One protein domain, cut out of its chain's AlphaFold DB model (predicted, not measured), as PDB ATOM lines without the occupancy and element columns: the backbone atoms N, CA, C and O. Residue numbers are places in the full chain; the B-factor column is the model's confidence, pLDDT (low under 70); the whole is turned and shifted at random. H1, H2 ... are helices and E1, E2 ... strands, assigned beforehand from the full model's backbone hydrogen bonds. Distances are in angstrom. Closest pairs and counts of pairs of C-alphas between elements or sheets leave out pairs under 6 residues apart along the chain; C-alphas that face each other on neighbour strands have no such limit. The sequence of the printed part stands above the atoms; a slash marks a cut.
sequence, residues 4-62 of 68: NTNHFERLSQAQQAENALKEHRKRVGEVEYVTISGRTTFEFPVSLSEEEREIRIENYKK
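What this domain is: This is residues 4 to 62 of the 68 residues of an uncharacterized protein of Butyricimonas sp. An62 (UniProt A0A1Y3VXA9). A small head, the two-stranded hairpin E1 and E2 with the helix H2 packed on it, ends a long arm, the helix H1, whose residues 5 to 27 stick out free. The 59 printed residues run H1, E1, E2, H2, a mixed class with an antiparallel sheet E1 - E2. The whole is extended, radius of gyration of the C-alphas 16.7 A, spanning 53 by 24 by 14 A.

Where its parts are: Find C-alpha 31 at (10.846, 51.463, 111.364); E1 runs from there to residue 37, and E2 covers residues 40 to 45. H2, residues 50 to 62, ends at (32.830, 60.170, 111.408). H1, residues 5 to 28, begins at (-2.502, 63.302, 77.970) and is 34.7 A long.

How they stand to each other: In the hairpin, look for N 32 and O 44, 2.7 A apart, within hydrogen-bond range. The closest C-alphas of E2 and H2, Phe 44 and Arg 53, are 7.1 A apart. H1 and H2 are apart. In both helices every O i to N i+4 pair is within hydrogen-bond range.

The domain as a whole: The printed part has no cut, and its three links are tight. Residues 4 to 13 and 24 to 29 have pLDDT under 70.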
ATOM      1  N   ASN A   4      -5.881  65.690  76.519       55.75
ATOM      2  CA  ASN A   4      -5.252  66.044  77.791       55.75
ATOM      3  C   ASN A   4      -4.369  64.902  78.355       55.75
ATOM      4  O   ASN A   4      -4.584  64.444  79.475       55.75
ATOM      5  N   THR A   5      -3.389  64.420  77.592       56.41
ATOM      6  CA  THR A   5      -2.502  63.302  77.970       56.41
ATOM      7  C   THR A   5      -1.672  63.599  79.221       56.41
ATOM      8  O   THR A   5      -1.541  62.742  80.090       56.41
ATOM      9  N   ASN A   6      -1.253  64.855  79.398       57.59
ATOM     10  CA  ASN A   6      -0.420  65.293  80.525       57.59
ATOM     11  C   ASN A   6      -1.040  65.064  81.920       57.59
ATOM     12  O   ASN A   6      -0.314  64.922  82.903       57.59
ATOM     13  N   HIS A   7      -2.371  65.056  82.043       54.84
ATOM     14  CA  HIS A   7      -3.032  64.866  83.341       54.84
ATOM     15  C   HIS A   7      -3.007  63.397  83.784       54.84
ATOM     16  O   HIS A   7      -2.828  63.102  84.964       54.84
ATOM     17  N   PHE A   8      -3.146  62.469  82.835       56.81
ATOM     18  CA  PHE A   8      -3.152  61.034  83.115       56.81
ATOM     19  C   PHE A   8      -1.750  60.519  83.471       56.81
ATOM     20  O   PHE A   8      -1.594  59.731  84.400       56.81
ATOM     21  N   GLU A   9      -0.719  61.031  82.796       58.38
ATOM     22  CA  GLU A   9       0.681  60.690  83.081       58.38
ATOM     23  C   GLU A   9       1.120  61.162  84.479       58.38
ATOM     24  O   GLU A   9       1.778  60.417  85.206       58.38
ATOM     25  N   ARG A  10       0.689  62.359  84.905       58.88
ATOM     26  CA  ARG A  10       0.953  62.882  86.260       58.88
ATOM     27  C   ARG A  10       0.268  62.072  87.358       58.88
ATOM     28  O   ARG A  10       0.888  61.800  88.383       58.88
ATOM     29  N   LEU A  11      -0.984  61.669  87.143       59.62
ATOM     30  CA  LEU A  11      -1.698  60.792  88.074       59.62
ATOM     31  C   LEU A  11      -1.022  59.418  88.172       59.62
ATOM     32  O   LEU A  11      -0.843  58.908  89.274       59.62
ATOM     33  N   SER A  12      -0.563  58.870  87.044       66.31
ATOM     34  CA  SER A  12       0.166  57.599  87.016       66.31
ATOM     35  C   SER A  12       1.491  57.670  87.782       66.31
ATOM     36  O   SER A  12       1.802  56.752  88.535       66.31
ATOM     37  N   GLN A  13       2.253  58.763  87.659       68.56
ATOM     38  CA  GLN A  13       3.484  58.950  88.438       68.56
ATOM     39  C   GLN A  13       3.217  59.097  89.937       68.56
ATOM     40  O   GLN A  13       3.927  58.490  90.736       68.56
ATOM     41  N   ALA A  14       2.189  59.855  90.329       71.62
ATOM     42  CA  ALA A  14       1.811  59.996  91.735       71.62
ATOM     43  C   ALA A  14       1.394  58.645  92.341       71.62
ATOM     44  O   ALA A  14       1.876  58.271  93.406       71.62
ATOM     45  N   GLN A  15       0.590  57.865  91.612       71.56
ATOM     46  CA  GLN A  15       0.192  56.520  92.029       71.56
ATOM     47  C   GLN A  15       1.381  55.557  92.096       71.56
ATOM     48  O   GLN A  15       1.456  54.747  93.015       71.56
ATOM     49  N   GLN A  16       2.332  55.641  91.162       74.62
ATOM     50  CA  GLN A  16       3.558  54.838  91.207       74.62
ATOM     51  C   GLN A  16       4.442  55.211  92.400       74.62
ATOM     52  O   GLN A  16       4.954  54.316  93.070       74.62
ATOM     53  N   ALA A  17       4.580  56.503  92.710       71.56
ATOM     54  CA  ALA A  17       5.316  56.970  93.880       71.56
ATOM     55  C   ALA A  17       4.649  56.502  95.183       71.56
ATOM     56  O   ALA A  17       5.322  55.954  96.055       71.56
ATOM     57  N   GLU A  18       3.325  56.625  95.299       75.19
ATOM     58  CA  GLU A  18       2.581  56.095  96.444       75.19
ATOM     59  C   GLU A  18       2.727  54.579  96.575       75.19
ATOM     60  O   GLU A  18       2.938  54.075  97.680       75.19
ATOM     61  N   ASN A  19       2.664  53.839  95.465       76.38
ATOM     62  CA  ASN A  19       2.791  52.388  95.493       76.38
ATOM     63  C   ASN A  19       4.218  51.956  95.860       76.38
ATOM     64  O   ASN A  19       4.385  51.047  96.665       76.38
ATOM     65  N   ALA A  20       5.247  52.656  95.371       73.69
ATOM     66  CA  ALA A  20       6.635  52.436  95.773       73.69
ATOM     67  C   ALA A  20       6.844  52.714  97.271       73.69
ATOM     68  O   ALA A  20       7.469  51.913  97.962       73.69
ATOM     69  N   LEU A  21       6.258  53.794  97.801       71.06
ATOM     70  CA  LEU A  21       6.296  54.112  99.233       71.06
ATOM     71  C   LEU A  21       5.530  53.085 100.075       71.06
ATOM     72  O   LEU A  21       5.917  52.793 101.206       71.06
ATOM     73  N   LYS A  22       4.429  52.541  99.555       71.69
ATOM     74  CA  LYS A  22       3.620  51.519 100.228       71.69
ATOM     75  C   LYS A  22       4.327  50.165 100.251       71.69
ATOM     76  O   LYS A  22       4.349  49.511 101.289       71.69
ATOM     77  N   GLU A  23       4.939  49.775  99.140       70.75
ATOM     78  CA  GLU A  23       5.753  48.563  99.022       70.75
ATOM     79  C   GLU A  23       7.031  48.666  99.855       70.75
ATOM     80  O   GLU A  23       7.420  47.691 100.491       70.75
ATOM     81  N   HIS A  24       7.657  49.846  99.920       67.75
ATOM     82  CA  HIS A  24       8.780  50.103 100.817       67.75
ATOM     83  C   HIS A  24       8.354  49.932 102.278       67.75
ATOM     84  O   HIS A  24       8.926  49.109 102.984       67.75
ATOM     85  N   ARG A  25       7.268  50.588 102.706       66.06
ATOM     86  CA  ARG A  25       6.723  50.430 104.067       66.06
ATOM     87  C   ARG A  25       6.365  48.979 104.406       66.06
ATOM     88  O   ARG A  25       6.669  48.519 105.499       66.06
ATOM     89  N   LYS A  26       5.792  48.225 103.462       67.06
ATOM     90  CA  LYS A  26       5.520  46.786 103.639       67.06
ATOM     91  C   LYS A  26       6.782  45.934 103.762       67.06
ATOM     92  O   LYS A  26       6.762  44.937 104.472       67.06
ATOM     93  N   ARG A  27       7.843  46.279 103.030       64.75
ATOM     94  CA  ARG A  27       9.072  45.479 102.950       64.75
ATOM     95  C   ARG A  27      10.028  45.755 104.107       64.75
ATOM     96  O   ARG A  27      10.722  44.839 104.528       64.75
ATOM     97  N   VAL A  28      10.070  46.994 104.597       63.59
ATOM     98  CA  VAL A  28      10.933  47.380 105.724       63.59
ATOM     99  C   VAL A  28      10.254  47.108 107.076       63.59
ATOM    100  O   VAL A  28      10.944  46.851 108.056       63.59
ATOM    101  N   GLY A  29       8.919  47.053 107.121       69.56
ATOM    102  CA  GLY A  29       8.174  46.778 108.349       69.56
ATOM    103  C   GLY A  29       8.116  47.994 109.276       69.56
ATOM    104  O   GLY A  29       8.101  49.135 108.812       69.56
ATOM    105  N   GLU A  30       8.040  47.753 110.585       75.25
ATOM    106  CA  GLU A  30       8.068  48.818 111.587       75.25
ATOM    107  C   GLU A  30       9.482  49.414 111.647       75.25
ATOM    108  O   GLU A  30      10.467  48.705 111.880       75.25
ATOM    109  N   VAL A  31       9.586  50.715 111.376       77.81
ATOM    110  CA  VAL A  31      10.846  51.463 111.364       77.81
ATOM    111  C   VAL A  31      10.777  52.617 112.348       77.81
ATOM    112  O   VAL A  31       9.752  53.289 112.464       77.81
ATOM    113  N   GLU A  32      11.888  52.865 113.024       80.56
ATOM    114  CA  GLU A  32      12.077  54.014 113.886       80.56
ATOM    115  C   GLU A  32      12.881  55.093 113.154       80.56
ATOM    116  O   GLU A  32      13.930  54.831 112.553       80.56
ATOM    117  N   TYR A  33      12.365  56.321 113.202       83.19
ATOM    118  CA  TYR A  33      12.982  57.483 112.578       83.19
ATOM    119  C   TYR A  33      13.837  58.215 113.606       83.19
ATOM    120  O   TYR A  33      13.315  58.855 114.519       83.19
ATOM    121  N   VAL A  34      15.155  58.171 113.433       83.19
ATOM    122  CA  VAL A  34      16.100  58.855 114.320       83.19
ATOM    123  C   VAL A  34      16.641  60.090 113.612       83.19
ATOM    124  O   VAL A  34      17.375  60.005 112.626       83.19
ATOM    125  N   THR A  35      16.268  61.269 114.107       84.12
ATOM    126  CA  THR A  35      16.754  62.542 113.561       84.12
ATOM    127  C   THR A  35      18.112  62.873 114.166       84.12
ATOM    128  O   THR A  35      18.226  63.053 115.374       84.12
ATOM    129  N   ILE A  36      19.150  62.960 113.329       83.81
ATOM    130  CA  ILE A  36      20.529  63.194 113.789       83.81
ATOM    131  C   ILE A  36      20.985  64.650 113.620       83.81
ATOM    132  O   ILE A  36      21.973  65.061 114.222       83.81
ATOM    133  N   SER A  37      20.312  65.413 112.755       79.00
ATOM    134  CA  SER A  37      20.574  66.827 112.473       79.00
ATOM    135  C   SER A  37      19.307  67.472 111.915       79.00
ATOM    136  O   SER A  37      18.438  66.772 111.403       79.00
ATOM    137  N   GLY A  38      19.211  68.804 111.937       79.31
ATOM    138  CA  GLY A  38      18.015  69.540 111.497       79.31
ATOM    139  C   GLY A  38      17.600  69.314 110.034       79.31
ATOM    140  O   GLY A  38      16.522  69.742 109.638       79.31
ATOM    141  N   ARG A  39      18.440  68.657 109.221       82.00
ATOM    142  CA  ARG A  39      18.146  68.286 107.823       82.00
ATOM    143  C   ARG A  39      18.317  66.791 107.527       82.00
ATOM    144  O   ARG A  39      18.134  66.400 106.379       82.00
ATOM    145  N   THR A  40      18.690  65.974 108.516       81.56
ATOM    146  CA  THR A  40      19.061  64.570 108.290       81.56
ATOM    147  C   THR A  40      18.371  63.655 109.292       81.56
ATOM    148  O   THR A  40      18.646  63.707 110.495       81.56
ATOM    149  N   THR A  41      17.535  62.765 108.767       86.31
ATOM    150  CA  THR A  41      16.812  61.733 109.516       86.31
ATOM    151  C   THR A  41      17.184  60.365 108.959       86.31
ATOM    152  O   THR A  41      17.274  60.199 107.746       86.31
ATOM    153  N   PHE A  42      17.437  59.408 109.848       84.12
ATOM    154  CA  PHE A  42      17.733  58.021 109.507       84.12
ATOM    155  C   PHE A  42      16.528  57.137 109.781       84.12
ATOM    156  O   PHE A  42      15.840  57.309 110.785       84.12
ATOM    157  N   GLU A  43      16.328  56.164 108.905       85.06
ATOM    158  CA  GLU A  43      15.310  55.128 109.032       85.06
ATOM    159  C   GLU A  43      15.998  53.835 109.466       85.06
ATOM    160  O   GLU A  43      16.856  53.305 108.754       85.06
ATOM    161  N   PHE A  44      15.643  53.331 110.647       83.94
ATOM    162  CA  PHE A  44      16.159  52.069 111.167       83.94
ATOM    163  C   PHE A  44      15.015  51.084 111.395       83.94
ATOM    164  O   PHE A  44      13.966  51.489 111.877       83.94
ATOM    165  N   PRO A  45      15.184  49.787 111.097       82.69
ATOM    166  CA  PRO A  45      14.180  48.795 111.462       82.69
ATOM    167  C   PRO A  45      14.066  48.687 112.989       82.69
ATOM    168  O   PRO A  45      15.084  48.712 113.678       82.69
ATOM    169  N   VAL A  46      12.848  48.522 113.516       77.75
ATOM    170  CA  VAL A  46      12.588  48.367 114.967       77.75
ATOM    171  C   VAL A  46      13.279  47.128 115.540       77.75
ATOM    172  O   VAL A  46      13.658  47.101 116.706       77.75
ATOM    173  N   SER A  47      13.531  46.119 114.704       79.19
ATOM    174  CA  SER A  47      14.333  44.948 115.071       79.19
ATOM    175  C   SER A  47      15.801  45.275 115.380       79.19
ATOM    176  O   SER A  47      16.505  44.404 115.882       79.19
ATOM    177  N   LEU A  48      16.284  46.481 115.051       80.56
ATOM    178  CA  LEU A  48      17.637  46.927 115.369       80.56
ATOM    179  C   LEU A  48      17.687  47.519 116.783       80.56
ATOM    180  O   LEU A  48      16.985  48.490 117.091       80.56
ATOM    181  N   SER A  49      18.585  46.986 117.608       85.06
ATOM    182  CA  SER A  49      18.882  47.522 118.936       85.06
ATOM    183  C   SER A  49      19.393  48.962 118.867       85.06
ATOM    184  O   SER A  49      20.010  49.376 117.880       85.06
ATOM    185  N   GLU A  50      19.164  49.720 119.938       83.00
ATOM    186  CA  GLU A  50      19.610  51.111 120.063       83.00
ATOM    187  C   GLU A  50      21.132  51.243 119.886       83.00
ATOM    188  O   GLU A  50      21.585  52.068 119.097       83.00
ATOM    189  N   GLU A  51      21.910  50.336 120.481       85.69
ATOM    190  CA  GLU A  51      23.377  50.315 120.373       85.69
ATOM    191  C   GLU A  51      23.862  50.225 118.916       85.69
ATOM    192  O   GLU A  51      24.747  50.967 118.487       85.69
ATOM    193  N   GLU A  52      23.252  49.356 118.104       85.94
ATOM    194  CA  GLU A  52      23.604  49.243 116.686       85.94
ATOM    195  C   GLU A  52      23.215  50.497 115.894       85.94
ATOM    196  O   GLU A  52      23.930  50.896 114.965       85.94
ATOM    197  N   ARG A  53      22.097  51.144 116.255       86.12
ATOM    198  CA  ARG A  53      21.700  52.421 115.648       86.12
ATOM    199  C   ARG A  53      22.716  53.504 115.974       86.12
ATOM    200  O   ARG A  53      23.163  54.196 115.061       86.12
ATOM    201  N   GLU A  54      23.132  53.614 117.231       86.06
ATOM    202  CA  GLU A  54      24.127  54.593 117.664       86.06
ATOM    203  C   GLU A  54      25.474  54.389 116.969       86.06
ATOM    204  O   GLU A  54      26.033  55.347 116.433       86.06
ATOM    205  N   ILE A  55      25.948  53.143 116.851       88.81
ATOM    206  CA  ILE A  55      27.177  52.819 116.111       88.81
ATOM    207  C   ILE A  55      27.066  53.261 114.644       88.81
ATOM    208  O   ILE A  55      28.024  53.794 114.074       88.81
ATOM    209  N   ARG A  56      25.910  53.068 113.998       86.88
ATOM    210  CA  ARG A  56      25.693  53.511 112.608       86.88
ATOM    211  C   ARG A  56      25.649  55.032 112.484       86.88
ATOM    212  O   ARG A  56      26.254  55.575 111.558       86.88
ATOM    213  N   ILE A  57      24.988  55.716 113.416       86.44
ATOM    214  CA  ILE A  57      24.928  57.183 113.463       86.44
ATOM    215  C   ILE A  57      26.326  57.765 113.691       86.44
ATOM    216  O   ILE A  57      26.726  58.707 113.006       86.44
ATOM    217  N   GLU A  58      27.098  57.195 114.613       87.94
ATOM    218  CA  GLU A  58      28.469  57.612 114.885       87.94
ATOM    219  C   GLU A  58      29.370  57.387 113.665       87.94
ATOM    220  O   GLU A  58      30.118  58.285 113.268       87.94
ATOM    221  N   ASN A  59      29.260  56.229 113.010       88.69
ATOM    222  CA  ASN A  59      29.978  55.953 111.767       88.69
ATOM    223  C   ASN A  59      29.632  56.962 110.666       88.69
ATOM    224  O   ASN A  59      30.534  57.425 109.960       88.69
ATOM    225  N   TYR A  60      28.358  57.337 110.534       85.75
ATOM    226  CA  TYR A  60      27.948  58.385 109.605       85.75
ATOM    227  C   TYR A  60      28.602  59.723 109.961       85.75
ATOM    228  O   TYR A  60      29.252  60.311 109.103       85.75
ATOM    229  N   LYS A  61      28.534  60.165 111.222       83.56
ATOM    230  CA  LYS A  61      29.171  61.415 111.682       83.56
ATOM    231  C   LYS A  61      30.687  61.428 111.437       83.56
ATOM    232  O   LYS A  61      31.229  62.446 111.019       83.56
ATOM    233  N   LYS A  62      31.378  60.300 111.647       85.62
ATOM    234  CA  LYS A  62      32.830  60.170 111.408       85.62
ATOM    235  C   LYS A  62      33.202  60.299 109.929       85.62
ATOM    236  O   LYS A  62      34.228  60.898 109.610       85.62
TER     237      LYS A  62